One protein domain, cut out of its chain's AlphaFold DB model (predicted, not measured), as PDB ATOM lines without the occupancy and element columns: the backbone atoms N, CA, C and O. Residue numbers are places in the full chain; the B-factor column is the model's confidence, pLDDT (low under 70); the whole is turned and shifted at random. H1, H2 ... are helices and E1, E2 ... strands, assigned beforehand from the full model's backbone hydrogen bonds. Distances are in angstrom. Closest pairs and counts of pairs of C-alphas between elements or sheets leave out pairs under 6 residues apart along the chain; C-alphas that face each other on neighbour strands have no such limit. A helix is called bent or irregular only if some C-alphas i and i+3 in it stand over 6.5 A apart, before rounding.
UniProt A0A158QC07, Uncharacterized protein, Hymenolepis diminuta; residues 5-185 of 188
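What this domain is: This is residues 5 to 185 of the 188 residues of an uncharacterized protein of Hymenolepis diminuta (UniProt A0A158QC07). A loop-rich body with two small strand pairs, E1 with E2 and E3 with E4, at its middle carries one long helical arm: H7 kinks near residue 154, and residues 160 to 185 stick out from the body. To one side of the strand pairs lie H2, H3 and H6, to another a loop-rich lobe with the short helices H4 and H5. The printed part has 181 residues, with seven named helices and four named strands in the order H1 E1 H2 H3 E2 H4 H5 E3 E4 H6 H7; both two-stranded sheets are antiparallel, and the class is mostly helix. The whole is loose, with a radius of gyration of the C-alphas of 21.3 A, and flat, spanning 80 by 47 by 24 A.

How they stand to each other: H1, residues 5 to 8, and H7, residues 147 to 183, only just touch, with 3 pairs of C-alphas within 8 A, the closest those of Ile 7 and Arg 155 at 7.0 A. E1, residues 27 to 30, is antiparallel to E2, residues 52 to 55, at 143 degrees; N 29 and O 53 are 2.8 A apart. H2, residues 34 to 38, is close to but not clearly touching H6, residues 123 to 136; the closest C-alphas, of Leu 34 and Leu 123, are 7.0 A apart. H3, residues 41 to 46, touches H7 residues 149 to 154 alone, closest at the C-alphas of Gln 45 and Ala 154, 4.5 A. H4, residues 71 to 76, and H5, residues 95 to 100, are close but not clearly touching, with the C-alphas of Arg 74 and Ile 95 closest at 7.6 A. E3, residues 111 to 114, and E4, residues 117 to 120, form an antiparallel hairpin with N 112 and O 119 at 2.8 A. The closest C-alphas of E1 and E4, of Leu 28 and Arg 117, are 4.5 A apart. Every O i to N i+4 pair is within hydrogen-bond range in H4, H5 and H6, against 1 of 2 in H3, 28 of 33 in H7 and 0 of 1 in H2, where 2 of 2 O i to N i+3 pairs are; H1 is too short for such a pair.

Where its parts are: H1 begins at C-alpha 5, (-19.352, -36.695, -45.508). H6 measures 20.1 A. H7 measures 48.7 A, ends at C-alpha 183, (-36.399, -47.058, -11.747), and is irregular: C-alphas 151 and 154 are 9.6 A apart.

The domain as a whole: The C-alphas farthest apart, of Glu 68 and Leu 185, are 79.9 A apart. The printed part has no cut. The links H1 to E1, E2 to H4 and H4 to H5 are long. Residues 5 to 8, 152 to 171 and 173 to 185 have pLDDT under 70.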
ATOM      1  N   ARG A   5     -20.007 -35.899 -44.466       64.75
ATOM      2  CA  ARG A   5     -19.352 -36.695 -45.508       64.75
ATOM      3  C   ARG A   5     -18.367 -35.850 -46.324       64.75
ATOM      4  O   ARG A   5     -17.315 -36.337 -46.721       64.75
ATOM      5  N   ARG A   6     -18.617 -34.546 -46.477       61.44
ATOM      6  CA  ARG A   6     -17.693 -33.611 -47.155       61.44
ATOM      7  C   ARG A   6     -16.375 -33.400 -46.402       61.44
ATOM      8  O   ARG A   6     -15.423 -32.866 -46.983       61.44
ATOM      9  N   ILE A   7     -16.342 -33.779 -45.125       64.50
ATOM     10  CA  ILE A   7     -15.180 -33.685 -44.239       64.50
ATOM     11  C   ILE A   7     -14.455 -35.028 -44.214       64.50
ATOM     12  O   ILE A   7     -13.254 -35.071 -44.446       64.50
ATOM     13  N   VAL A   8     -15.175 -36.128 -43.993       67.88
ATOM     14  CA  VAL A   8     -14.561 -37.454 -43.814       67.88
ATOM     15  C   VAL A   8     -14.018 -38.013 -45.128       67.88
ATOM     16  O   VAL A   8     -12.906 -38.540 -45.160       67.88
ATOM     17  N   PHE A   9     -14.759 -37.873 -46.228       75.62
ATOM     18  CA  PHE A   9     -14.404 -38.562 -47.463       75.62
ATOM     19  C   PHE A   9     -13.270 -37.867 -48.234       75.62
ATOM     20  O   PHE A   9     -13.147 -36.631 -48.221       75.62
ATOM     21  N   PRO A  10     -12.415 -38.650 -48.912       81.69
ATOM     22  CA  PRO A  10     -11.362 -38.101 -49.746       81.69
ATOM     23  C   PRO A  10     -11.951 -37.335 -50.941       81.69
ATOM     24  O   PRO A  10     -12.978 -37.722 -51.502       81.69
ATOM     25  N   LYS A  11     -11.296 -36.227 -51.309       86.31
ATOM     26  CA  LYS A  11     -11.725 -35.329 -52.387       86.31
ATOM     27  C   LYS A  11     -10.608 -35.146 -53.401       86.31
ATOM     28  O   LYS A  11      -9.452 -35.044 -52.997       86.31
ATOM     29  N   ASP A  12     -10.967 -35.084 -54.675       88.19
ATOM     30  CA  ASP A  12     -10.046 -34.724 -55.750       88.19
ATOM     31  C   ASP A  12      -9.674 -33.227 -55.697       88.19
ATOM     32  O   ASP A  12     -10.219 -32.448 -54.907       88.19
ATOM     33  N   SER A  13      -8.743 -32.804 -56.556       87.25
ATOM     34  CA  SER A  13      -8.328 -31.397 -56.662       87.25
ATOM     35  C   SER A  13      -9.447 -30.439 -57.101       87.25
ATOM     36  O   SER A  13      -9.292 -29.232 -56.945       87.25
ATOM     37  N   HIS A  14     -10.575 -30.947 -57.610       87.19
ATOM     38  CA  HIS A  14     -11.757 -30.159 -57.971       87.19
ATOM     39  C   HIS A  14     -12.805 -30.117 -56.846       87.19
ATOM     40  O   HIS A  14     -13.880 -29.545 -57.021       87.19
ATOM     41  N   GLY A  15     -12.513 -30.717 -55.689       85.38
ATOM     42  CA  GLY A  15     -13.410 -30.757 -54.538       85.38
ATOM     43  C   GLY A  15     -14.509 -31.818 -54.622       85.38
ATOM     44  O   GLY A  15     -15.382 -31.827 -53.752       85.38
ATOM     45  N   LYS A  16     -14.463 -32.716 -55.611       88.12
ATOM     46  CA  LYS A  16     -15.411 -33.824 -55.767       88.12
ATOM     47  C   LYS A  16     -15.000 -35.015 -54.914       88.12
ATOM     48  O   LYS A  16     -13.819 -35.328 -54.782       88.12
ATOM     49  N   ILE A  17     -15.980 -35.684 -54.327       88.06
ATOM     50  CA  ILE A  17     -15.811 -36.774 -53.376       88.06
ATOM     51  C   ILE A  17     -15.703 -38.114 -54.109       88.06
ATOM     52  O   ILE A  17     -16.621 -38.528 -54.824       88.06
ATOM     53  N   CYS A  18     -14.610 -38.838 -53.866       88.50
ATOM     54  CA  CYS A  18     -14.428 -40.184 -54.407       88.50
ATOM     55  C   CYS A  18     -15.480 -41.147 -53.828       88.50
ATOM     56  O   CYS A  18     -15.721 -41.164 -52.620       88.50
ATOM     57  N   GLY A  19     -16.121 -41.947 -54.683       86.69
ATOM     58  CA  GLY A  19     -17.181 -42.889 -54.310       86.69
ATOM     59  C   GLY A  19     -18.587 -42.291 -54.177       86.69
ATOM     60  O   GLY A  19     -19.540 -43.060 -54.101       86.69
ATOM     61  N   ILE A  20     -18.733 -40.957 -54.170       86.75
ATOM     62  CA  ILE A  20     -20.042 -40.274 -54.174       86.75
ATOM     63  C   ILE A  20     -20.252 -39.561 -55.509       86.75
ATOM     64  O   ILE A  20     -21.148 -39.927 -56.261       86.75
ATOM     65  N   ASP A  21     -19.394 -38.589 -55.829       88.00
ATOM     66  CA  ASP A  21     -19.438 -37.875 -57.113       88.00
ATOM     67  C   ASP A  21     -18.873 -38.741 -58.252       88.00
ATOM     68  O   ASP A  21     -19.210 -38.551 -59.420       88.00
ATOM     69  N   TYR A  22     -18.035 -39.722 -57.897       89.62
ATOM     70  CA  TYR A  22     -17.514 -40.749 -58.794       89.62
ATOM     71  C   TYR A  22     -17.810 -42.147 -58.224       89.62
ATOM     72  O   TYR A  22     -16.977 -42.693 -57.493       89.62
ATOM     73  N   PRO A  23     -18.974 -42.747 -58.535       86.81
ATOM     74  CA  PRO A  23     -19.399 -44.025 -57.952       86.81
ATOM     75  C   PRO A  23     -18.389 -45.165 -58.160       86.81
ATOM     76  O   PRO A  23     -18.117 -45.946 -57.244       86.81
ATOM     77  N   ASP A  24     -17.761 -45.198 -59.337       89.50
ATOM     78  CA  ASP A  24     -16.803 -46.240 -59.731       89.50
ATOM     79  C   ASP A  24     -15.370 -45.970 -59.248       89.50
ATOM     80  O   ASP A  24     -14.479 -46.803 -59.415       89.50
ATOM     81  N   ARG A  25     -15.118 -44.799 -58.648       91.75
ATOM     82  CA  ARG A  25     -13.775 -44.338 -58.266       91.75
ATOM     83  C   ARG A  25     -13.752 -43.978 -56.792       91.75
ATOM     84  O   ARG A  25     -13.993 -42.836 -56.407       91.75
ATOM     85  N   LYS A  26     -13.497 -44.985 -55.961       91.00
ATOM     86  CA  LYS A  26     -13.597 -44.896 -54.496       91.00
ATOM     87  C   LYS A  26     -12.290 -44.491 -53.821       91.00
ATOM     88  O   LYS A  26     -12.308 -44.124 -52.650       91.00
ATOM     89  N   HIS A  27     -11.174 -44.568 -54.540       92.62
ATOM     90  CA  HIS A  27      -9.845 -44.357 -53.986       92.62
ATOM     91  C   HIS A  27      -9.263 -43.035 -54.459       92.62
ATOM     92  O   HIS A  27      -9.407 -42.677 -55.621       92.62
ATOM     93  N   LEU A  28      -8.574 -42.324 -53.576       92.06
ATOM     94  CA  LEU A  28      -7.892 -41.082 -53.908       92.06
ATOM     95  C   LEU A  28      -6.404 -41.322 -54.121       92.06
ATOM     96  O   LEU A  28      -5.711 -41.787 -53.217       92.06
ATOM     97  N   TYR A  29      -5.930 -40.966 -55.304       93.50
ATOM     98  CA  TYR A  29      -4.540 -41.069 -55.711       93.50
ATOM     99  C   TYR A  29      -3.881 -39.696 -55.744       93.50
ATOM    100  O   TYR A  29      -4.481 -38.719 -56.199       93.50
ATOM    101  N   PHE A  30      -2.637 -39.641 -55.280       91.44
ATOM    102  CA  PHE A  30      -1.794 -38.453 -55.305       91.44
ATOM    103  C   PHE A  30      -0.751 -38.623 -56.401       91.44
ATOM    104  O   PHE A  30      -0.090 -39.655 -56.453       91.44
ATOM    105  N   PHE A  31      -0.582 -37.608 -57.248       91.69
ATOM    106  CA  PHE A  31       0.423 -37.653 -58.316       91.69
ATOM    107  C   PHE A  31       1.842 -37.776 -57.767       91.69
ATOM    108  O   PHE A  31       2.675 -38.435 -58.372       91.69
ATOM    109  N   ASP A  32       2.085 -37.151 -56.619       88.25
ATOM    110  CA  ASP A  32       3.319 -37.284 -55.868       88.25
ATOM    111  C   ASP A  32       2.990 -37.098 -54.384       88.25
ATOM    112  O   ASP A  32       2.629 -36.005 -53.940       88.25
ATOM    113  N   LEU A  33       3.008 -38.192 -53.620       87.31
ATOM    114  CA  LEU A  33       2.796 -38.129 -52.172       87.31
ATOM    115  C   LEU A  33       4.109 -37.912 -51.411       87.31
ATOM    116  O   LEU A  33       4.090 -37.375 -50.305       87.31
ATOM    117  N   LEU A  34       5.245 -38.316 -51.986       85.06
ATOM    118  CA  LEU A  34       6.547 -38.224 -51.328       85.06
ATOM    119  C   LEU A  34       7.039 -36.779 -51.267       85.06
ATOM    120  O   LEU A  34       7.610 -36.397 -50.250       85.06
ATOM    121  N   SER A  35       6.695 -35.950 -52.255       85.19
ATOM    122  CA  SER A  35       6.899 -34.497 -52.206       85.19
ATOM    123  C   SER A  35       6.289 -33.839 -50.965       85.19
ATOM    124  O   SER A  35       6.746 -32.783 -50.536       85.19
ATOM    125  N   CYS A  36       5.266 -34.439 -50.344       84.19
ATOM    126  CA  CYS A  36       4.715 -33.899 -49.102       84.19
ATOM    127  C   CYS A  36       5.654 -34.062 -47.910       84.19
ATOM    128  O   CYS A  36       5.552 -33.282 -46.970       84.19
ATOM    129  N   LEU A  37       6.563 -35.041 -47.934       84.00
ATOM    130  CA  LEU A  37       7.546 -35.246 -46.868       84.00
ATOM    131  C   LEU A  37       8.562 -34.103 -46.782       84.00
ATOM    132  O   LEU A  37       9.141 -33.883 -45.722       84.00
ATOM    133  N   ASP A  38       8.768 -33.388 -47.888       82.94
ATOM    134  CA  ASP A  38       9.623 -32.202 -47.967       82.94
ATOM    135  C   ASP A  38       8.933 -30.924 -47.485       82.94
ATOM    136  O   ASP A  38       9.576 -29.884 -47.318       82.94
ATOM    137  N   LEU A  39       7.619 -30.980 -47.262       81.62
ATOM    138  CA  LEU A  39       6.842 -29.821 -46.861       81.62
ATOM    139  C   LEU A  39       6.746 -29.710 -45.337       81.62
ATOM    140  O   LEU A  39       6.600 -30.717 -44.645       81.62
ATOM    141  N   PRO A  40       6.753 -28.476 -44.797       77.50
ATOM    142  CA  PRO A  40       6.486 -28.253 -43.383       77.50
ATOM    143  C   PRO A  40       5.119 -28.815 -42.988       77.50
ATOM    144  O   PRO A  40       4.147 -28.669 -43.735       77.50
ATOM    145  N   GLU A  41       5.010 -29.361 -41.776       79.12
ATOM    146  CA  GLU A  41       3.758 -29.933 -41.265       79.12
ATOM    147  C   GLU A  41       2.581 -28.951 -41.349       79.12
ATOM    148  O   GLU A  41       1.484 -29.342 -41.740       79.12
ATOM    149  N   VAL A  42       2.826 -27.659 -41.104       76.44
ATOM    150  CA  VAL A  42       1.818 -26.593 -41.237       76.44
ATOM    151  C   VAL A  42       1.192 -26.566 -42.635       76.44
ATOM    152  O   VAL A  42      -0.006 -26.344 -42.755       76.44
ATOM    153  N   VAL A  43       1.962 -26.817 -43.697       77.62
ATOM    154  CA  VAL A  43       1.443 -26.865 -45.074       77.62
ATOM    155  C   VAL A  43       0.638 -28.144 -45.291       77.62
ATOM    156  O   VAL A  43      -0.482 -28.095 -45.793       77.62
ATOM    157  N   VAL A  44       1.180 -29.285 -44.861       75.56
ATOM    158  CA  VAL A  44       0.551 -30.605 -45.035       75.56
ATOM    159  C   VAL A  44      -0.768 -30.715 -44.268       75.56
ATOM    160  O   VAL A  44      -1.696 -31.374 -44.737       75.56
ATOM    161  N   GLN A  45      -0.908 -29.999 -43.151       70.56
ATOM    162  CA  GLN A  45      -2.173 -29.862 -42.430       70.56
ATOM    163  C   GLN A  45      -3.282 -29.275 -43.322       70.56
ATOM    164  O   GLN A  45      -4.397 -29.793 -43.323       70.56
ATOM    165  N   TYR A  46      -3.007 -28.274 -44.160       71.94
ATOM    166  CA  TYR A  46      -4.008 -27.766 -45.116       71.94
ATOM    167  C   TYR A  46      -4.228 -28.695 -46.317       71.94
ATOM    168  O   TYR A  46      -5.245 -28.597 -47.008       71.94
ATOM    169  N   GLY A  47      -3.311 -29.634 -46.524       71.44
ATOM    170  CA  GLY A  47      -3.335 -30.634 -47.575       71.44
ATOM    171  C   GLY A  47      -2.056 -30.598 -48.401       71.44
ATOM    172  O   GLY A  47      -1.444 -29.553 -48.608       71.44
ATOM    173  N   CYS A  48      -1.669 -31.760 -48.913       80.00
ATOM    174  CA  CYS A  48      -0.604 -31.875 -49.896       80.00
ATOM    175  C   CYS A  48      -0.913 -31.024 -51.144       80.00
ATOM    176  O   CYS A  48      -1.951 -31.258 -51.775       80.00
ATOM    177  N   PRO A  49      -0.031 -30.092 -51.556       81.56
ATOM    178  CA  PRO A  49      -0.188 -29.271 -52.757       81.56
ATOM    179  C   PRO A  49       0.142 -30.067 -54.031       81.56
ATOM    180  O   PRO A  49       0.791 -29.572 -54.950       81.56
ATOM    181  N   THR A  50      -0.288 -31.326 -54.085       86.75
ATOM    182  CA  THR A  50      -0.125 -32.209 -55.235       86.75
ATOM    183  C   THR A  50      -1.488 -32.556 -55.814       86.75
ATOM    184  O   THR A  50      -2.514 -32.537 -55.121       86.75
ATOM    185  N   LYS A  51      -1.517 -32.801 -57.130       90.06
ATOM    186  CA  LYS A  51      -2.764 -33.140 -57.815       90.06
ATOM    187  C   LYS A  51      -3.301 -34.462 -57.283       90.06
ATOM    188  O   LYS A  51      -2.566 -35.430 -57.094       90.06
ATOM    189  N   GLN A  52      -4.601 -34.452 -57.040       91.12
ATOM    190  CA  GLN A  52      -5.354 -35.508 -56.393       91.12
ATOM    191  C   GLN A  52      -6.493 -35.914 -57.319       91.12
ATOM    192  O   GLN A  52      -7.280 -35.064 -57.741       91.12
ATOM    193  N   VAL A  53      -6.585 -37.203 -57.636       94.06
ATOM    194  CA  VAL A  53      -7.605 -37.749 -58.540       94.06
ATOM    195  C   VAL A  53      -8.254 -38.987 -57.941       94.06
ATOM    196  O   VAL A  53      -7.601 -39.778 -57.261       94.06
ATOM    197  N   CYS A  54      -9.548 -39.164 -58.194       94.56
ATOM    198  CA  CYS A  54     -10.247 -40.381 -57.802       94.56
ATOM    199  C   CYS A  54      -9.986 -41.484 -58.834       94.56
ATOM    200  O   CYS A  54     -10.179 -41.266 -60.029       94.56
ATOM    201  N   ILE A  55      -9.612 -42.676 -58.377       95.06
ATOM    202  CA  ILE A  55      -9.402 -43.875 -59.195       95.06
ATOM    203  C   ILE A  55     -10.197 -45.067 -58.650       95.06
ATOM    204  O   ILE A  55     -10.658 -45.075 -57.502       95.06
ATOM    205  N   SER A  56     -10.392 -46.076 -59.496       93.19
ATOM    206  CA  SER A  56     -11.131 -47.295 -59.151       93.19
ATOM    207  C   SER A  56     -10.345 -48.193 -58.199       93.19
ATOM    208  O   SER A  56     -10.890 -48.617 -57.180       93.19
ATOM    209  N   SER A  57      -9.059 -48.421 -58.468       93.44
ATOM    210  CA  SER A  57      -8.159 -49.244 -57.655       93.44
ATOM    211  C   SER A  57      -6.781 -48.606 -57.558       93.44
ATOM    212  O   SER A  57      -6.301 -48.040 -58.535       93.44
ATOM    213  N   CYS A  58      -6.132 -48.731 -56.401       94.69
ATOM    214  CA  CYS A  58      -4.762 -48.265 -56.223       94.69
ATOM    215  C   CYS A  58      -3.780 -49.080 -57.086       94.69
ATOM    216  O   CYS A  58      -3.902 -50.310 -57.130       94.69
ATOM    217  N   PRO A  59      -2.827 -48.429 -57.778       94.12
ATOM    218  CA  PRO A  59      -1.859 -49.117 -58.623       94.12
ATOM    219  C   PRO A  59      -0.912 -49.977 -57.782       94.12
ATOM    220  O   PRO A  59      -0.388 -49.533 -56.760       94.12
ATOM    221  N   ASN A  60      -0.664 -51.203 -58.243       94.38
ATOM    222  CA  ASN A  60       0.300 -52.143 -57.663       94.38
ATOM    223  C   ASN A  60       1.566 -52.312 -58.525       94.38
ATOM    224  O   ASN A  60       2.404 -53.157 -58.216       94.38
ATOM    225  N   TYR A  61       1.685 -51.526 -59.591       92.38
ATOM    226  CA  TYR A  61       2.777 -51.542 -60.555       92.38
ATOM    227  C   TYR A  61       3.627 -50.274 -60.436       92.38
ATOM    228  O   TYR A  61       3.257 -49.319 -59.749       92.38
ATOM    229  N   THR A  62       4.765 -50.285 -61.126       92.25
ATOM    230  CA  THR A  62       5.635 -49.119 -61.274       92.25
ATOM    231  C   THR A  62       5.572 -48.628 -62.711       92.25
ATOM    232  O   THR A  62       5.704 -49.428 -63.636       92.25
ATOM    233  N   TRP A  63       5.412 -47.323 -62.901       91.50
ATOM    234  CA  TRP A  63       5.495 -46.685 -64.212       91.50
ATOM    235  C   TRP A  63       6.372 -45.434 -64.138       91.50
ATOM    236  O   TRP A  63       6.312 -44.693 -63.159       91.50
ATOM    237  N   THR A  64       7.193 -45.207 -65.160       89.31
ATOM    238  CA  THR A  64       8.138 -44.086 -65.244       89.31
ATOM    239  C   THR A  64       8.236 -43.592 -66.684       89.31
ATOM    240  O   THR A  64       8.092 -44.376 -67.622       89.31
ATOM    241  N   LEU A  65       8.565 -42.309 -66.863       80.94
ATOM    242  CA  LEU A  65       8.722 -41.659 -68.175       80.94
ATOM    243  C   LEU A  65       9.775 -42.318 -69.095       80.94
ATOM    244  O   LEU A  65       9.775 -42.086 -70.295       80.94
ATOM    245  N   SER A  66      10.656 -43.171 -68.566       72.25
ATOM    246  CA  SER A  66      11.638 -43.919 -69.364       72.25
ATOM    247  C   SER A  66      11.027 -44.955 -70.317       72.25
ATOM    248  O   SER A  66      11.770 -45.603 -71.050       72.25
ATOM    249  N   GLN A  67       9.712 -45.183 -70.262       70.06
ATOM    250  CA  GLN A  67       9.020 -46.111 -71.152       70.06
ATOM    251  C   GLN A  67       8.701 -45.467 -72.507       70.06
ATOM    252  O   GLN A  67       8.394 -44.281 -72.589       70.06
ATOM    253  N   GLU A  68       8.748 -46.270 -73.571       78.38
ATOM    254  CA  GLU A  68       8.382 -45.836 -74.922       78.38
ATOM    255  C   GLU A  68       6.919 -45.358 -74.990       78.38
ATOM    256  O   GLU A  68       6.061 -45.805 -74.220       78.38
ATOM    257  N   ASP A  69       6.628 -44.461 -75.940       83.06
ATOM    258  CA  ASP A  69       5.281 -43.941 -76.188       83.06
ATOM    259  C   ASP A  69       4.408 -44.976 -76.919       83.06
ATOM    260  O   ASP A  69       4.107 -44.869 -78.108       83.06
ATOM    261  N   THR A  70       4.048 -46.030 -76.189       87.19
ATOM    262  CA  THR A  70       3.194 -47.127 -76.645       87.19
ATOM    263  C   THR A  70       1.814 -47.048 -76.001       87.19
ATOM    264  O   THR A  70       1.618 -46.439 -74.946       87.19
ATOM    265  N   PHE A  71       0.836 -47.708 -76.624       87.56
ATOM    266  CA  PHE A  71      -0.519 -47.812 -76.080       87.56
ATOM    267  C   PHE A  71      -0.529 -48.423 -74.668       87.56
ATOM    268  O   PHE A  71      -1.211 -47.909 -73.784       87.56
ATOM    269  N   ASP A  72       0.272 -49.468 -74.436       89.31
ATOM    270  CA  ASP A  72       0.364 -50.143 -73.136       89.31
ATOM    271  C   ASP A  72       0.982 -49.239 -72.063       89.31
ATOM    272  O   ASP A  72       0.495 -49.183 -70.933       89.31
ATOM    273  N   SER A  73       2.015 -48.469 -72.425       88.69
ATOM    274  CA  SER A  73       2.627 -47.484 -71.530       88.69
ATOM    275  C   SER A  73       1.614 -46.418 -71.111       88.69
ATOM    276  O   SER A  73       1.444 -46.148 -69.921       88.69
ATOM    277  N   ARG A  74       0.860 -45.874 -72.073       89.00
ATOM    278  CA  ARG A  74      -0.207 -44.896 -71.815       89.00
ATOM    279  C   ARG A  74      -1.343 -45.455 -70.966       89.00
ATOM    280  O   ARG A  74      -1.951 -44.697 -70.211       89.00
ATOM    281  N   GLU A  75      -1.634 -46.749 -71.071       91.44
ATOM    282  CA  GLU A  75      -2.698 -47.386 -70.291       91.44
ATOM    283  C   GLU A  75      -2.358 -47.444 -68.802       91.44
ATOM    284  O   GLU A  75      -3.233 -47.276 -67.953       91.44
ATOM    285  N   MET A  76      -1.073 -47.600 -68.484       90.94
ATOM    286  CA  MET A  76      -0.570 -47.585 -67.112       90.94
ATOM    287  C   MET A  76      -0.491 -46.178 -66.507       90.94
ATOM    288  O   MET A  76      -0.327 -46.054 -65.298       90.94
ATOM    289  N   MET A  77      -0.597 -45.110 -67.300       92.12
ATOM    290  CA  MET A  77      -0.537 -43.743 -66.779       92.12
ATOM    291  C   MET A  77      -1.803 -43.377 -65.999       92.12
ATOM    292  O   MET A  77      -2.907 -43.800 -66.329       92.12
ATOM    293  N   ILE A  78      -1.659 -42.501 -65.002       94.06
ATOM    294  CA  ILE A  78      -2.784 -41.917 -64.267       94.06
ATOM    295  C   ILE A  78      -2.796 -40.413 -64.527       94.06
ATOM    296  O   ILE A  78      -1.868 -39.691 -64.155       94.06
ATOM    297  N   CYS A  79      -3.864 -39.954 -65.168       93.69
ATOM    298  CA  CYS A  79      -4.056 -38.572 -65.580       93.69
ATOM    299  C   CYS A  79      -5.197 -37.891 -64.824       93.69
ATOM    300  O   CYS A  79      -5.900 -38.501 -64.011       93.69
ATOM    301  N   GLU A  80      -5.380 -36.597 -65.077       92.50
ATOM    302  CA  GLU A  80      -6.506 -35.821 -64.568       92.50
ATOM    303  C   GLU A  80      -7.847 -36.523 -64.803       92.50
ATOM    304  O   GLU A  80      -8.073 -37.199 -65.802       92.50
ATOM    305  N   GLY A  81      -8.737 -36.409 -63.820       89.12
ATOM    306  CA  GLY A  81      -9.979 -37.175 -63.791       89.12
ATOM    307  C   GLY A  81      -9.799 -38.637 -63.375       89.12
ATOM    308  O   GLY A  81     -10.802 -39.277 -63.088       89.12
ATOM    309  N   GLY A  82      -8.571 -39.157 -63.274       90.44
ATOM    310  CA  GLY A  82      -8.261 -40.547 -62.920       90.44
ATOM    311  C   GLY A  82      -8.378 -41.512 -64.102       90.44
ATOM    312  O   GLY A  82      -8.810 -42.649 -63.927       90.44
ATOM    313  N   VAL A  83      -8.135 -41.034 -65.322       93.00
ATOM    314  CA  VAL A  83      -8.174 -41.835 -66.560       93.00
ATOM    315  C   VAL A  83      -6.763 -42.145 -67.054       93.00
ATOM    316  O   VAL A  83      -5.806 -41.511 -66.605       93.00
ATOM    317  N   SER A  84      -6.642 -43.098 -67.980       92.81
ATOM    318  CA  SER A  84      -5.365 -43.428 -68.610       92.81
ATOM    319  C   SER A  84      -4.932 -42.383 -69.642       92.81
ATOM    320  O   SER A  84      -5.732 -41.568 -70.117       92.81
ATOM    321  N   GLY A  85      -3.657 -42.420 -70.031       89.00
ATOM    322  CA  GLY A  85      -3.104 -41.580 -71.099       89.00
ATOM    323  C   GLY A  85      -3.707 -41.869 -72.482       89.00
ATOM    324  O   GLY A  85      -3.549 -41.064 -73.401       89.00
ATOM    325  N   ASN A  86      -4.435 -42.981 -72.630       90.44
ATOM    326  CA  ASN A  86      -5.175 -43.344 -73.842       90.44
ATOM    327  C   ASN A  86      -6.543 -42.663 -73.954       90.44
ATOM    328  O   ASN A  86      -7.239 -42.836 -74.961       90.44
ATOM    329  N   PHE A  87      -6.957 -41.903 -72.938       92.50
ATOM    330  CA  PHE A  87      -8.224 -41.186 -72.971       92.50
ATOM    331  C   PHE A  87      -8.280 -40.212 -74.156       92.50
ATOM    332  O   PHE A  87      -7.280 -39.600 -74.524       92.50
ATOM    333  N   GLU A  88      -9.458 -40.057 -74.764       91.06
ATOM    334  CA  GLU A  88      -9.630 -39.336 -76.034       91.06
ATOM    335  C   GLU A  88      -9.078 -37.904 -75.997       91.06
ATOM    336  O   GLU A  88      -8.429 -37.470 -76.947       91.06
ATOM    337  N   ALA A  89      -9.217 -37.212 -74.861       89.50
ATOM    338  CA  ALA A  89      -8.679 -35.863 -74.668       89.50
ATOM    339  C   ALA A  89      -7.135 -35.785 -74.658       89.50
ATOM    340  O   ALA A  89      -6.575 -34.696 -74.798       89.50
ATOM    341  N   TYR A  90      -6.444 -36.914 -74.472       89.75
ATOM    342  CA  TYR A  90      -4.988 -37.006 -74.325       89.75
ATOM    343  C   TYR A  90      -4.299 -37.736 -75.484       89.75
ATOM    344  O   TYR A  90      -3.085 -37.610 -75.634       89.75
ATOM    345  N   LYS A  91      -5.056 -38.416 -76.358       85.88
ATOM    346  CA  LYS A  91      -4.520 -39.140 -77.527       85.88
ATOM    347  C   LYS A  91      -3.669 -38.276 -78.460       85.88
ATOM    348  O   LYS A  91      -2.738 -38.784 -79.068       85.88
ATOM    349  N   SER A  92      -3.980 -36.985 -78.584       86.94
ATOM    350  CA  SER A  92      -3.257 -36.054 -79.463       86.94
ATOM    351  C   SER A  92      -1.972 -35.481 -78.856       86.94
ATOM    352  O   SER A  92      -1.215 -34.822 -79.565       86.94
ATOM    353  N   LYS A  93      -1.720 -35.707 -77.561       88.94
ATOM    354  CA  LYS A  93      -0.539 -35.207 -76.846       88.94
ATOM    355  C   LYS A  93       0.493 -36.321 -76.684       88.94
ATOM    356  O   LYS A  93       0.132 -37.488 -76.497       88.94
ATOM    357  N   SER A  94       1.776 -35.966 -76.732       89.56
ATOM    358  CA  SER A  94       2.854 -36.894 -76.369       89.56
ATOM    359  C   SER A  94       2.908 -37.099 -74.854       89.56
ATOM    360  O   SER A  94       2.437 -36.253 -74.086       89.56
ATOM    361  N   ILE A  95       3.512 -38.203 -74.408       89.25
ATOM    362  CA  ILE A  95       3.716 -38.477 -72.976       89.25
ATOM    363  C   ILE A  95       4.480 -37.325 -72.297       89.25
ATOM    364  O   ILE A  95       4.062 -36.848 -71.239       89.25
ATOM    365  N   ASP A  96       5.519 -36.791 -72.945       88.88
ATOM    366  CA  ASP A  96       6.284 -35.647 -72.431       88.88
ATOM    367  C   ASP A  96       5.415 -34.405 -72.223       88.88
ATOM    368  O   ASP A  96       5.540 -33.702 -71.218       88.88
ATOM    369  N   GLN A  97       4.495 -34.121 -73.150       90.94
ATOM    370  CA  GLN A  97       3.568 -32.996 -73.022       90.94
ATOM    371  C   GLN A  97       2.586 -33.203 -71.870       90.94
ATOM    372  O   GLN A  97       2.271 -32.252 -71.151       90.94
ATOM    373  N   LEU A  98       2.108 -34.433 -71.675       91.12
ATOM    374  CA  LEU A  98       1.198 -34.774 -70.586       91.12
ATOM    375  C   LEU A  98       1.858 -34.593 -69.214       91.12
ATOM    376  O   LEU A  98       1.234 -34.036 -68.306       91.12
ATOM    377  N   ILE A  99       3.121 -34.999 -69.080       90.75
ATOM    378  CA  ILE A  99       3.878 -34.867 -67.832       90.75
ATOM    379  C   ILE A  99       4.320 -33.418 -67.598       90.75
ATOM    380  O   ILE A  99       4.072 -32.870 -66.524       90.75
ATOM    381  N   SER A 100       4.907 -32.757 -68.601       90.50
ATOM    382  CA  SER A 100       5.355 -31.357 -68.485       90.50
ATOM    383  C   SER A 100       4.202 -30.392 -68.192       90.50
ATOM    384  O   SER A 100       4.354 -29.465 -67.396       90.50
ATOM    385  N   SER A 101       3.013 -30.656 -68.744       90.88
ATOM    386  CA  SER A 101       1.788 -29.898 -68.446       90.88
ATOM    387  C   SER A 101       1.146 -30.276 -67.102       90.88
ATOM    388  O   SER A 101       0.091 -29.742 -66.753       90.88
ATOM    389  N   LYS A 102       1.742 -31.208 -66.343       89.81
ATOM    390  CA  LYS A 102       1.222 -31.756 -65.078       89.81
ATOM    391  C   LYS A 102      -0.187 -32.344 -65.209       89.81
ATOM    392  O   LYS A 102      -0.962 -32.287 -64.255       89.81
ATOM    393  N   ILE A 103      -0.557 -32.842 -66.386       92.81
ATOM    394  CA  ILE A 103      -1.863 -33.475 -66.633       92.81
ATOM    395  C   ILE A 103      -1.845 -34.906 -66.103       92.81
ATOM    396  O   ILE A 103      -2.841 -35.367 -65.550       92.81
ATOM    397  N   CYS A 104      -0.710 -35.591 -66.234       93.12
ATOM    398  CA  CYS A 104      -0.517 -36.945 -65.733       93.12
ATOM    399  C   CYS A 104       0.602 -37.008 -64.701       93.12
ATOM    400  O   CYS A 104       1.462 -36.124 -64.645       93.12
ATOM    401  N   ALA A 105       0.562 -38.047 -63.870       92.44
ATOM    402  CA  ALA A 105       1.614 -38.316 -62.906       92.44
ATOM    403  C   ALA A 105       2.941 -38.605 -63.645       92.44
ATOM    404  O   ALA A 105       2.933 -39.369 -64.612       92.44
ATOM    405  N   PRO A 106       4.067 -37.994 -63.225       89.94
ATOM    406  CA  PRO A 106       5.375 -38.212 -63.851       89.94
ATOM    407  C   PRO A 106       5.906 -39.631 -63.618       89.94
ATOM    408  O   PRO A 106       6.622 -40.184 -64.451       89.94
ATOM    409  N   GLU A 107       5.540 -40.211 -62.479       90.81
ATOM    410  CA  GLU A 107       5.857 -41.571 -62.085       90.81
ATOM    411  C   GLU A 107       4.700 -42.154 -61.268       90.81
ATOM    412  O   GLU A 107       3.892 -41.432 -60.675       90.81
ATOM    413  N   ILE A 108       4.610 -43.478 -61.259       92.44
ATOM    414  CA  ILE A 108       3.649 -44.230 -60.462       92.44
ATOM    415  C   ILE A 108       4.440 -45.250 -59.669       92.44
ATOM    416  O   ILE A 108       5.134 -46.091 -60.237       92.44
ATOM    417  N   ALA A 109       4.320 -45.167 -58.350       92.25
ATOM    418  CA  ALA A 109       4.869 -46.145 -57.431       92.25
ATOM    419  C   ALA A 109       3.771 -47.122 -56.982       92.25
ATOM    420  O   ALA A 109       2.597 -46.743 -56.902       92.25
ATOM    421  N   PRO A 110       4.133 -48.359 -56.605       93.25
ATOM    422  CA  PRO A 110       3.183 -49.298 -56.038       93.25
ATOM    423  C   PRO A 110       2.619 -48.745 -54.725       93.25
ATOM    424  O   PRO A 110       3.349 -48.385 -53.792       93.25
ATOM    425  N   THR A 111       1.294 -48.707 -54.648       93.75
ATOM    426  CA  THR A 111       0.529 -48.141 -53.535       93.75
ATOM    427  C   THR A 111      -0.417 -49.173 -52.939       93.75
ATOM    428  O   THR A 111      -0.735 -50.195 -53.547       93.75
ATOM    429  N   GLU A 112      -0.867 -48.907 -51.719       91.94
ATOM    430  CA  GLU A 112      -1.885 -49.688 -51.029       91.94
ATOM    431  C   GLU A 112      -3.031 -48.791 -50.585       91.94
ATOM    432  O   GLU A 112      -2.836 -47.632 -50.209       91.94
ATOM    433  N   THR A 113      -4.237 -49.350 -50.588       90.75
ATOM    434  CA  THR A 113      -5.407 -48.659 -50.060       90.75
ATOM    435  C   THR A 113      -5.317 -48.552 -48.540       90.75
ATOM    436  O   THR A 113      -5.324 -49.561 -47.831       90.75
ATOM    437  N   LYS A 114      -5.330 -47.323 -48.021       87.12
ATOM    438  CA  LYS A 114      -5.548 -47.007 -46.605       87.12
ATOM    439  C   LYS A 114      -6.606 -45.914 -46.505       87.12
ATOM    440  O   LYS A 114      -6.428 -44.831 -47.049       87.12
ATOM    441  N   LEU A 115      -7.727 -46.207 -45.839       83.25
ATOM    442  CA  LEU A 115      -8.828 -45.254 -45.607       83.25
ATOM    443  C   LEU A 115      -9.331 -44.552 -46.885       83.25
ATOM    444  O   LEU A 115      -9.579 -43.350 -46.900       83.25
ATOM    445  N   GLY A 116      -9.447 -45.304 -47.986       85.12
ATOM    446  CA  GLY A 116      -9.886 -44.763 -49.276       85.12
ATOM    447  C   GLY A 116      -8.838 -43.901 -49.990       85.12
ATOM    448  O   GLY A 116      -9.173 -43.205 -50.943       85.12
ATOM    449  N   ARG A 117      -7.574 -43.931 -49.560       88.31
ATOM    450  CA  ARG A 117      -6.445 -43.253 -50.210       88.31
ATOM    451  C   ARG A 117      -5.396 -44.263 -50.647       88.31
ATOM    452  O   ARG A 117      -5.195 -45.270 -49.974       88.31
ATOM    453  N   CYS A 118      -4.720 -43.974 -51.748       91.81
ATOM    454  CA  CYS A 118      -3.593 -44.757 -52.229       91.81
ATOM    455  C   CYS A 118      -2.308 -44.219 -51.608       91.81
ATOM    456  O   CYS A 118      -1.907 -43.086 -51.876       91.81
ATOM    457  N   ILE A 119      -1.687 -45.030 -50.755       91.44
ATOM    458  CA  ILE A 119      -0.472 -44.681 -50.021       91.44
ATOM    459  C   ILE A 119       0.694 -45.500 -50.587       91.44
ATOM    460  O   ILE A 119       0.576 -46.725 -50.646       91.44
ATOM    461  N   PRO A 120       1.811 -44.880 -51.011       91.44
ATOM    462  CA  PRO A 120       2.984 -45.603 -51.488       91.44
ATOM    463  C   PRO A 120       3.500 -46.555 -50.415       91.44
ATOM    464  O   PRO A 120       3.631 -46.171 -49.252       91.44
ATOM    465  N   LYS A 121       3.851 -47.783 -50.809       89.88
ATOM    466  CA  LYS A 121       4.345 -48.801 -49.863       89.88
ATOM    467  C   LYS A 121       5.587 -48.351 -49.098       89.88
ATOM    468  O   LYS A 121       5.768 -48.722 -47.944       89.88
ATOM    469  N   ARG A 122       6.420 -47.530 -49.736       87.56
ATOM    470  CA  ARG A 122       7.647 -47.005 -49.142       87.56
ATOM    471  C   ARG A 122       7.433 -45.767 -48.262       87.56
ATOM    472  O   ARG A 122       8.344 -45.329 -47.586       87.56
ATOM    473  N   LEU A 123       6.225 -45.205 -48.174       86.69
ATOM    474  CA  LEU A 123       6.018 -43.974 -47.397       86.69
ATOM    475  C   LEU A 123       6.502 -44.101 -45.938       86.69
ATOM    476  O   LEU A 123       7.114 -43.178 -45.408       86.69
ATOM    477  N   PHE A 124       6.255 -45.247 -45.297       83.62
ATOM    478  CA  PHE A 124       6.672 -45.484 -43.914       83.62
ATOM    479  C   PHE A 124       8.192 -45.586 -43.745       83.62
ATOM    480  O   PHE A 124       8.728 -44.979 -42.820       83.62
ATOM    481  N   SER A 125       8.889 -46.300 -44.636       85.81
ATOM    482  CA  SER A 125      10.356 -46.392 -44.602       85.81
ATOM    483  C   SER A 125      11.009 -45.028 -44.815       85.81
ATOM    484  O   SER A 125      12.005 -44.694 -44.169       85.81
ATOM    485  N   GLU A 126      10.416 -44.204 -45.675       86.81
ATOM    486  CA  GLU A 126      10.913 -42.871 -45.992       86.81
ATOM    487  C   GLU A 126      10.726 -41.922 -44.799       86.81
ATOM    488  O   GLU A 126      11.631 -41.147 -44.478       86.81
ATOM    489  N   LEU A 127       9.592 -42.024 -44.097       85.38
ATOM    490  CA  LEU A 127       9.338 -41.305 -42.845       85.38
ATOM    491  C   LEU A 127      10.338 -41.690 -41.748       85.38
ATOM    492  O   LEU A 127      10.913 -40.812 -41.107       85.38
ATOM    493  N   GLU A 128      10.572 -42.987 -41.543       86.06
ATOM    494  CA  GLU A 128      11.523 -43.484 -40.542       86.06
ATOM    495  C   GLU A 128      12.951 -43.012 -40.843       86.06
ATOM    496  O   GLU A 128      13.632 -42.469 -39.973       86.06
ATOM    497  N   THR A 129      13.368 -43.109 -42.107       87.69
ATOM    498  CA  THR A 129      14.680 -42.631 -42.559       87.69
ATOM    499  C   THR A 129      14.849 -41.132 -42.309       87.69
ATOM    500  O   THR A 129      15.909 -40.705 -41.850       87.69
ATOM    501  N   ARG A 130      13.820 -40.311 -42.573       82.19
ATOM    502  CA  ARG A 130      13.881 -38.868 -42.283       82.19
ATOM    503  C   ARG A 130      13.948 -38.577 -40.793       82.19
ATOM    504  O   ARG A 130      14.751 -37.742 -40.395       82.19
ATOM    505  N   ASN A 131      13.175 -39.286 -39.975       84.25
ATOM    506  CA  ASN A 131      13.265 -39.142 -38.523       84.25
ATOM    507  C   ASN A 131      14.690 -39.421 -38.028       84.25
ATOM    508  O   ASN A 131      15.232 -38.634 -37.257       84.25
ATOM    509  N   LEU A 132      15.341 -40.474 -38.533       87.06
ATOM    510  CA  LEU A 132      16.735 -40.775 -38.197       87.06
ATOM    511  C   LEU A 132      17.708 -39.666 -38.638       87.06
ATOM    512  O   LEU A 132      18.624 -39.333 -37.889       87.06
ATOM    513  N   ARG A 133      17.507 -39.056 -39.815       85.75
ATOM    514  CA  ARG A 133      18.339 -37.928 -40.286       85.75
ATOM    515  C   ARG A 133      18.181 -36.683 -39.422       85.75
ATOM    516  O   ARG A 133      19.180 -36.048 -39.107       85.75
ATOM    517  N   VAL A 134      16.957 -36.378 -39.001       85.62
ATOM    518  CA  VAL A 134      16.667 -35.258 -38.093       85.62
ATOM    519  C   VAL A 134      17.307 -35.493 -36.727       85.62
ATOM    520  O   VAL A 134      17.888 -34.573 -36.160       85.62
ATOM    521  N   LEU A 135      17.270 -36.730 -36.216       84.94
ATOM    522  CA  LEU A 135      17.961 -37.093 -34.975       84.94
ATOM    523  C   LEU A 135      19.488 -36.973 -35.094       84.94
ATOM    524  O   LEU A 135      20.144 -36.618 -34.119       84.94
ATOM    525  N   ALA A 136      20.051 -37.262 -36.271       88.25
ATOM    526  CA  ALA A 136      21.483 -37.137 -36.526       88.25
ATOM    527  C   ALA A 136      21.938 -35.676 -36.704       88.25
ATOM    528  O   ALA A 136      22.998 -35.314 -36.204       88.25
ATOM    529  N   ASN A 137      21.152 -34.848 -37.405       85.31
ATOM    530  CA  ASN A 137      21.487 -33.461 -37.746       85.31
ATOM    531  C   ASN A 137      20.290 -32.512 -37.529       85.31
ATOM    532  O   ASN A 137      19.668 -32.060 -38.496       85.31
ATOM    533  N   PRO A 138      19.972 -32.155 -36.274       79.00
ATOM    534  CA  PRO A 138      18.782 -31.362 -35.954       79.00
ATOM    535  C   PRO A 138      18.847 -29.902 -36.433       79.00
ATOM    536  O   PRO A 138      17.818 -29.240 -36.518       79.00
ATOM    537  N   GLU A 139      20.040 -29.382 -36.736       74.88
ATOM    538  CA  GLU A 139      20.231 -27.986 -37.161       74.88
ATOM    539  C   GLU A 139      19.982 -27.764 -38.662       74.88
ATOM    540  O   GLU A 139      19.709 -26.639 -39.080       74.88
ATOM    541  N   THR A 140      20.068 -28.815 -39.485       75.81
ATOM    542  CA  THR A 140      19.990 -28.713 -40.954       75.81
ATOM    543  C   THR A 140      18.798 -29.448 -41.563       75.81
ATOM    544  O   THR A 140      18.367 -29.089 -42.659       75.81
ATOM    545  N   GLU A 141      18.232 -30.433 -40.863       76.62
ATOM    546  CA  GLU A 141      17.109 -31.242 -41.339       76.62
ATOM    547  C   GLU A 141      15.788 -30.806 -40.693       76.62
ATOM    548  O   GLU A 141      15.680 -30.649 -39.476       76.62
ATOM    549  N   LYS A 142      14.746 -30.627 -41.512       75.00
ATOM    550  CA  LYS A 142      13.398 -30.322 -41.013       75.00
ATOM    551  C   LYS A 142      12.676 -31.617 -40.637       75.00
ATOM    552  O   LYS A 142      12.769 -32.590 -41.388       75.00
ATOM    553  N   PRO A 143      11.907 -31.636 -39.531       77.94
ATOM    554  CA  PRO A 143      11.115 -32.802 -39.172       77.94
ATOM    555  C   PRO A 143      10.093 -33.106 -40.277       77.94
ATOM    556  O   PRO A 143       9.422 -32.178 -40.749       77.94
ATOM    557  N   PRO A 144       9.964 -34.374 -40.709       81.12
ATOM    558  CA  PRO A 144       8.933 -34.743 -41.663       81.12
ATOM    559  C   PRO A 144       7.541 -34.562 -41.036       81.12
ATOM    560  O   PRO A 144       7.384 -34.702 -39.820       81.12
ATOM    561  N   PRO A 145       6.506 -34.291 -41.847       80.44
ATOM    562  CA  PRO A 145       5.132 -34.271 -41.365       80.44
ATOM    563  C   PRO A 145       4.734 -35.637 -40.799       80.44
ATOM    564  O   PRO A 145       5.145 -36.690 -41.297       80.44
ATOM    565  N   SER A 146       3.878 -35.627 -39.777       77.88
ATOM    566  CA  SER A 146       3.349 -36.860 -39.203       77.88
ATOM    567  C   SER A 146       2.557 -37.669 -40.242       77.88
ATOM    568  O   SER A 146       1.841 -37.120 -41.084       77.88
ATOM    569  N   PHE A 147       2.623 -39.005 -40.165       76.69
ATOM    570  CA  PHE A 147       1.845 -39.889 -41.048       76.69
ATOM    571  C   PHE A 147       0.344 -39.557 -41.016       76.69
ATOM    572  O   PHE A 147      -0.341 -39.606 -42.038       76.69
ATOM    573  N   GLN A 148      -0.159 -39.161 -39.844       73.62
ATOM    574  CA  GLN A 148      -1.540 -38.727 -39.679       73.62
ATOM    575  C   GLN A 148      -1.844 -37.463 -40.489       73.62
ATOM    576  O   GLN A 148      -2.860 -37.434 -41.180       73.62
ATOM    577  N   ALA A 149      -0.966 -36.457 -40.476       75.62
ATOM    578  CA  ALA A 149      -1.137 -35.265 -41.302       75.62
ATOM    579  C   ALA A 149      -1.153 -35.608 -42.802       75.62
ATOM    580  O   ALA A 149      -1.964 -35.060 -43.541       75.62
ATOM    581  N   ILE A 150      -0.339 -36.565 -43.257       76.81
ATOM    582  CA  ILE A 150      -0.304 -36.984 -44.669       76.81
ATOM    583  C   ILE A 150      -1.597 -37.707 -45.075       76.81
ATOM    584  O   ILE A 150      -2.184 -37.417 -46.119       76.81
ATOM    585  N   VAL A 151      -2.058 -38.659 -44.258       72.94
ATOM    586  CA  VAL A 151      -3.230 -39.488 -44.586       72.94
ATOM    587  C   VAL A 151      -4.539 -38.737 -44.373       72.94
ATOM    588  O   VAL A 151      -5.458 -38.836 -45.186       72.94
ATOM    589  N   PHE A 152      -4.655 -37.989 -43.283       69.31
ATOM    590  CA  PHE A 152      -5.906 -37.352 -42.889       69.31
ATOM    591  C   PHE A 152      -5.951 -35.854 -43.220       69.31
ATOM    592  O   PHE A 152      -7.047 -35.315 -43.400       69.31
ATOM    593  N   GLY A 153      -4.809 -35.171 -43.351       66.25
ATOM    594  CA  GLY A 153      -4.741 -33.702 -43.320       66.25
ATOM    595  C   GLY A 153      -5.177 -33.141 -41.958       66.25
ATOM    596  O   GLY A 153      -5.311 -33.885 -40.987       66.25
ATOM    597  N   ALA A 154      -5.518 -31.849 -41.879       56.41
ATOM    598  CA  ALA A 154      -6.070 -31.182 -40.680       56.41
ATOM    599  C   ALA A 154      -7.446 -31.715 -40.227       56.41
ATOM    600  O   ALA A 154      -8.070 -31.174 -39.315       56.41
ATOM    601  N   ARG A 155      -7.957 -32.776 -40.859       59.50
ATOM    602  CA  ARG A 155      -9.237 -33.394 -40.501       59.50
ATOM    603  C   ARG A 155      -9.156 -34.177 -39.190       59.50
ATOM    604  O   ARG A 155     -10.208 -34.463 -38.630       59.50
ATOM    605  N   THR A 156      -7.948 -34.452 -38.686       53.53
ATOM    606  CA  THR A 156      -7.698 -35.157 -37.419       53.53
ATOM    607  C   THR A 156      -8.376 -34.504 -36.224       53.53
ATOM    608  O   THR A 156      -9.026 -35.215 -35.471       53.53
ATOM    609  N   ILE A 157      -8.315 -33.174 -36.061       51.59
ATOM    610  CA  ILE A 157      -8.935 -32.506 -34.899       51.59
ATOM    611  C   ILE A 157     -10.442 -32.786 -34.858       51.59
ATOM    612  O   ILE A 157     -10.998 -33.089 -33.809       51.59
ATOM    613  N   ILE A 158     -11.104 -32.754 -36.015       57.84
ATOM    614  CA  ILE A 158     -12.557 -32.910 -36.100       57.84
ATOM    615  C   ILE A 158     -12.966 -34.383 -36.040       57.84
ATOM    616  O   ILE A 158     -13.972 -34.697 -35.414       57.84
ATOM    617  N   THR A 159     -12.217 -35.308 -36.649       57.62
ATOM    618  CA  THR A 159     -12.515 -36.745 -36.513       57.62
ATOM    619  C   THR A 159     -12.249 -37.243 -35.099       57.62
ATOM    620  O   THR A 159     -13.050 -38.021 -34.603       57.62
ATOM    621  N   GLN A 160     -11.206 -36.741 -34.429       56.38
ATOM    622  CA  GLN A 160     -10.965 -36.988 -33.006       56.38
ATOM    623  C   GLN A 160     -12.124 -36.437 -32.167       56.38
ATOM    624  O   GLN A 160     -12.697 -37.171 -31.377       56.38
ATOM    625  N   MET A 161     -12.565 -35.197 -32.421       56.47
ATOM    626  CA  MET A 161     -13.751 -34.622 -31.772       56.47
ATOM    627  C   MET A 161     -15.024 -35.435 -32.023       56.47
ATOM    628  O   MET A 161     -15.847 -35.564 -31.124       56.47
ATOM    629  N   LEU A 162     -15.214 -35.976 -33.229       62.97
ATOM    630  CA  LEU A 162     -16.362 -36.819 -33.566       62.97
ATOM    631  C   LEU A 162     -16.271 -38.196 -32.896       62.97
ATOM    632  O   LEU A 162     -17.283 -38.693 -32.414       62.97
ATOM    633  N   GLU A 163     -15.088 -38.806 -32.839       61.66
ATOM    634  CA  GLU A 163     -14.856 -40.048 -32.096       61.66
ATOM    635  C   GLU A 163     -15.073 -39.846 -30.595       61.66
ATOM    636  O   GLU A 163     -15.739 -40.671 -29.967       61.66
ATOM    637  N   ASP A 164     -14.584 -38.740 -30.037       55.53
ATOM    638  CA  ASP A 164     -14.793 -38.355 -28.644       55.53
ATOM    639  C   ASP A 164     -16.280 -38.094 -28.376       55.53
ATOM    640  O   ASP A 164     -16.829 -38.643 -27.426       55.53
ATOM    641  N   LEU A 165     -16.978 -37.380 -29.267       66.19
ATOM    642  CA  LEU A 165     -18.430 -37.189 -29.199       66.19
ATOM    643  C   LEU A 165     -19.181 -38.522 -29.215       66.19
ATOM    644  O   LEU A 165     -20.054 -38.733 -28.382       66.19
ATOM    645  N   VAL A 166     -18.842 -39.445 -30.119       68.75
ATOM    646  CA  VAL A 166     -19.499 -40.760 -30.210       68.75
ATOM    647  C   VAL A 166     -19.195 -41.625 -28.983       68.75
ATOM    648  O   VAL A 166     -20.089 -42.310 -28.485       68.75
ATOM    649  N   ARG A 167     -17.960 -41.602 -28.461       63.88
ATOM    650  CA  ARG A 167     -17.584 -42.314 -27.227       63.88
ATOM    651  C   ARG A 167     -18.313 -41.748 -26.014       63.88
ATOM    652  O   ARG A 167     -18.897 -42.522 -25.261       63.88
ATOM    653  N   SER A 168     -18.340 -40.426 -25.856       68.75
ATOM    654  CA  SER A 168     -19.112 -39.755 -24.809       68.75
ATOM    655  C   SER A 168     -20.594 -40.078 -24.927       68.75
ATOM    656  O   SER A 168     -21.229 -40.375 -23.923       68.75
ATOM    657  N   TRP A 169     -21.146 -40.111 -26.141       69.88
ATOM    658  CA  TRP A 169     -22.561 -40.410 -26.329       69.88
ATOM    659  C   TRP A 169     -22.908 -41.858 -25.980       69.88
ATOM    660  O   TRP A 169     -23.942 -42.100 -25.370       69.88
ATOM    661  N   LYS A 170     -22.019 -42.817 -26.274       63.78
ATOM    662  CA  LYS A 170     -22.161 -44.200 -25.789       63.78
ATOM    663  C   LYS A 170     -22.171 -44.283 -24.264       63.78
ATOM    664  O   LYS A 170     -22.943 -45.065 -23.724       63.78
ATOM    665  N   VAL A 171     -21.336 -43.495 -23.586       69.94
ATOM    666  CA  VAL A 171     -21.313 -43.434 -22.116       69.94
ATOM    667  C   VAL A 171     -22.598 -42.806 -21.579       69.94
ATOM    668  O   VAL A 171     -23.180 -43.353 -20.653       69.94
ATOM    669  N   ILE A 172     -23.079 -41.719 -22.190       70.19
ATOM    670  CA  ILE A 172     -24.333 -41.052 -21.808       70.19
ATOM    671  C   ILE A 172     -25.527 -42.000 -21.983       70.19
ATOM    672  O   ILE A 172     -26.289 -42.188 -21.047       70.19
ATOM    673  N   ILE A 173     -25.644 -42.675 -23.131       67.19
ATOM    674  CA  ILE A 173     -26.732 -43.631 -23.397       67.19
ATOM    675  C   ILE A 173     -26.654 -44.844 -22.458       67.19
ATOM    676  O   ILE A 173     -27.678 -45.337 -21.998       67.19
ATOM    677  N   ALA A 174     -25.451 -45.341 -22.159       66.62
ATOM    678  CA  ALA A 174     -25.286 -46.428 -21.196       66.62
ATOM    679  C   ALA A 174     -25.676 -46.002 -19.771       66.62
ATOM    680  O   ALA A 174     -26.240 -46.806 -19.035       66.62
ATOM    681  N   TYR A 175     -25.396 -44.752 -19.395       64.31
ATOM    682  CA  TYR A 175     -25.778 -44.199 -18.099       64.31
ATOM    683  C   TYR A 175     -27.294 -43.986 -17.992       64.31
ATOM    684  O   TYR A 175     -27.879 -44.380 -16.988       64.31
ATOM    685  N   ASP A 176     -27.937 -43.464 -19.040       65.00
ATOM    686  CA  ASP A 176     -29.399 -43.313 -19.096       65.00
ATOM    687  C   ASP A 176     -30.111 -44.676 -19.032       65.00
ATOM    688  O   ASP A 176     -31.039 -44.849 -18.245       65.00
ATOM    689  N   ASN A 177     -29.630 -45.688 -19.764       62.09
ATOM    690  CA  ASN A 177     -30.206 -47.039 -19.712       62.09
ATOM    691  C   ASN A 177     -30.034 -47.707 -18.334       62.09
ATOM    692  O   ASN A 177     -30.931 -48.411 -17.873       62.09
ATOM    693  N   ALA A 178     -28.899 -47.485 -17.662       58.78
ATOM    694  CA  ALA A 178     -28.674 -47.988 -16.304       58.78
ATOM    695  C   ALA A 178     -29.551 -47.270 -15.260       58.78
ATOM    696  O   ALA A 178     -29.917 -47.865 -14.243       58.78
ATOM    697  N   PHE A 179     -29.902 -46.004 -15.508       54.06
ATOM    698  CA  PHE A 179     -30.813 -45.235 -14.665       54.06
ATOM    699  C   PHE A 179     -32.272 -45.706 -14.817       54.06
ATOM    700  O   PHE A 179     -32.978 -45.833 -13.813       54.06
ATOM    701  N   ASP A 180     -32.696 -46.061 -16.035       55.31
ATOM    702  CA  ASP A 180     -34.026 -46.632 -16.300       55.31
ATOM    703  C   ASP A 180     -34.209 -48.032 -15.676       55.31
ATOM    704  O   ASP A 180     -35.251 -48.310 -15.075       55.31
ATOM    705  N   GLU A 181     -33.193 -48.907 -15.702       54.62
ATOM    706  CA  GLU A 181     -33.267 -50.219 -15.025       54.62
ATOM    707  C   GLU A 181     -33.392 -50.098 -13.494       54.62
ATOM    708  O   GLU A 181     -34.057 -50.918 -12.855       54.62
ATOM    709  N   GLN A 182     -32.818 -49.054 -12.883       53.41
ATOM    710  CA  GLN A 182     -32.960 -48.803 -11.444       53.41
ATOM    711  C   GLN A 182     -34.325 -48.209 -11.055       53.41
ATOM    712  O   GLN A 182     -34.749 -48.372  -9.906       53.41
ATOM    713  N   HIS A 183     -35.040 -47.565 -11.983       52.56
ATOM    714  CA  HIS A 183     -36.399 -47.058 -11.747       52.56
ATOM    715  C   HIS A 183     -37.490 -48.132 -11.892       52.56
ATOM    716  O   HIS A 183     -38.546 -48.006 -11.272       52.56
ATOM    717  N   HIS A 184     -37.230 -49.228 -12.613       50.69
ATOM    718  CA  HIS A 184     -38.168 -50.355 -12.724       50.69
ATOM    719  C   HIS A 184     -38.121 -51.357 -11.555       50.69
ATOM    720  O   HIS A 184     -39.031 -52.172 -11.425       50.69
ATOM    721  N   LEU A 185     -37.114 -51.288 -10.674       48.84
ATOM    722  CA  LEU A 185     -36.992 -52.154  -9.487       48.84
ATOM    723  C   LEU A 185     -37.499 -51.511  -8.179       48.84
ATOM    724  O   LEU A 185     -37.387 -52.127  -7.122       48.84
TER     725      LEU A 185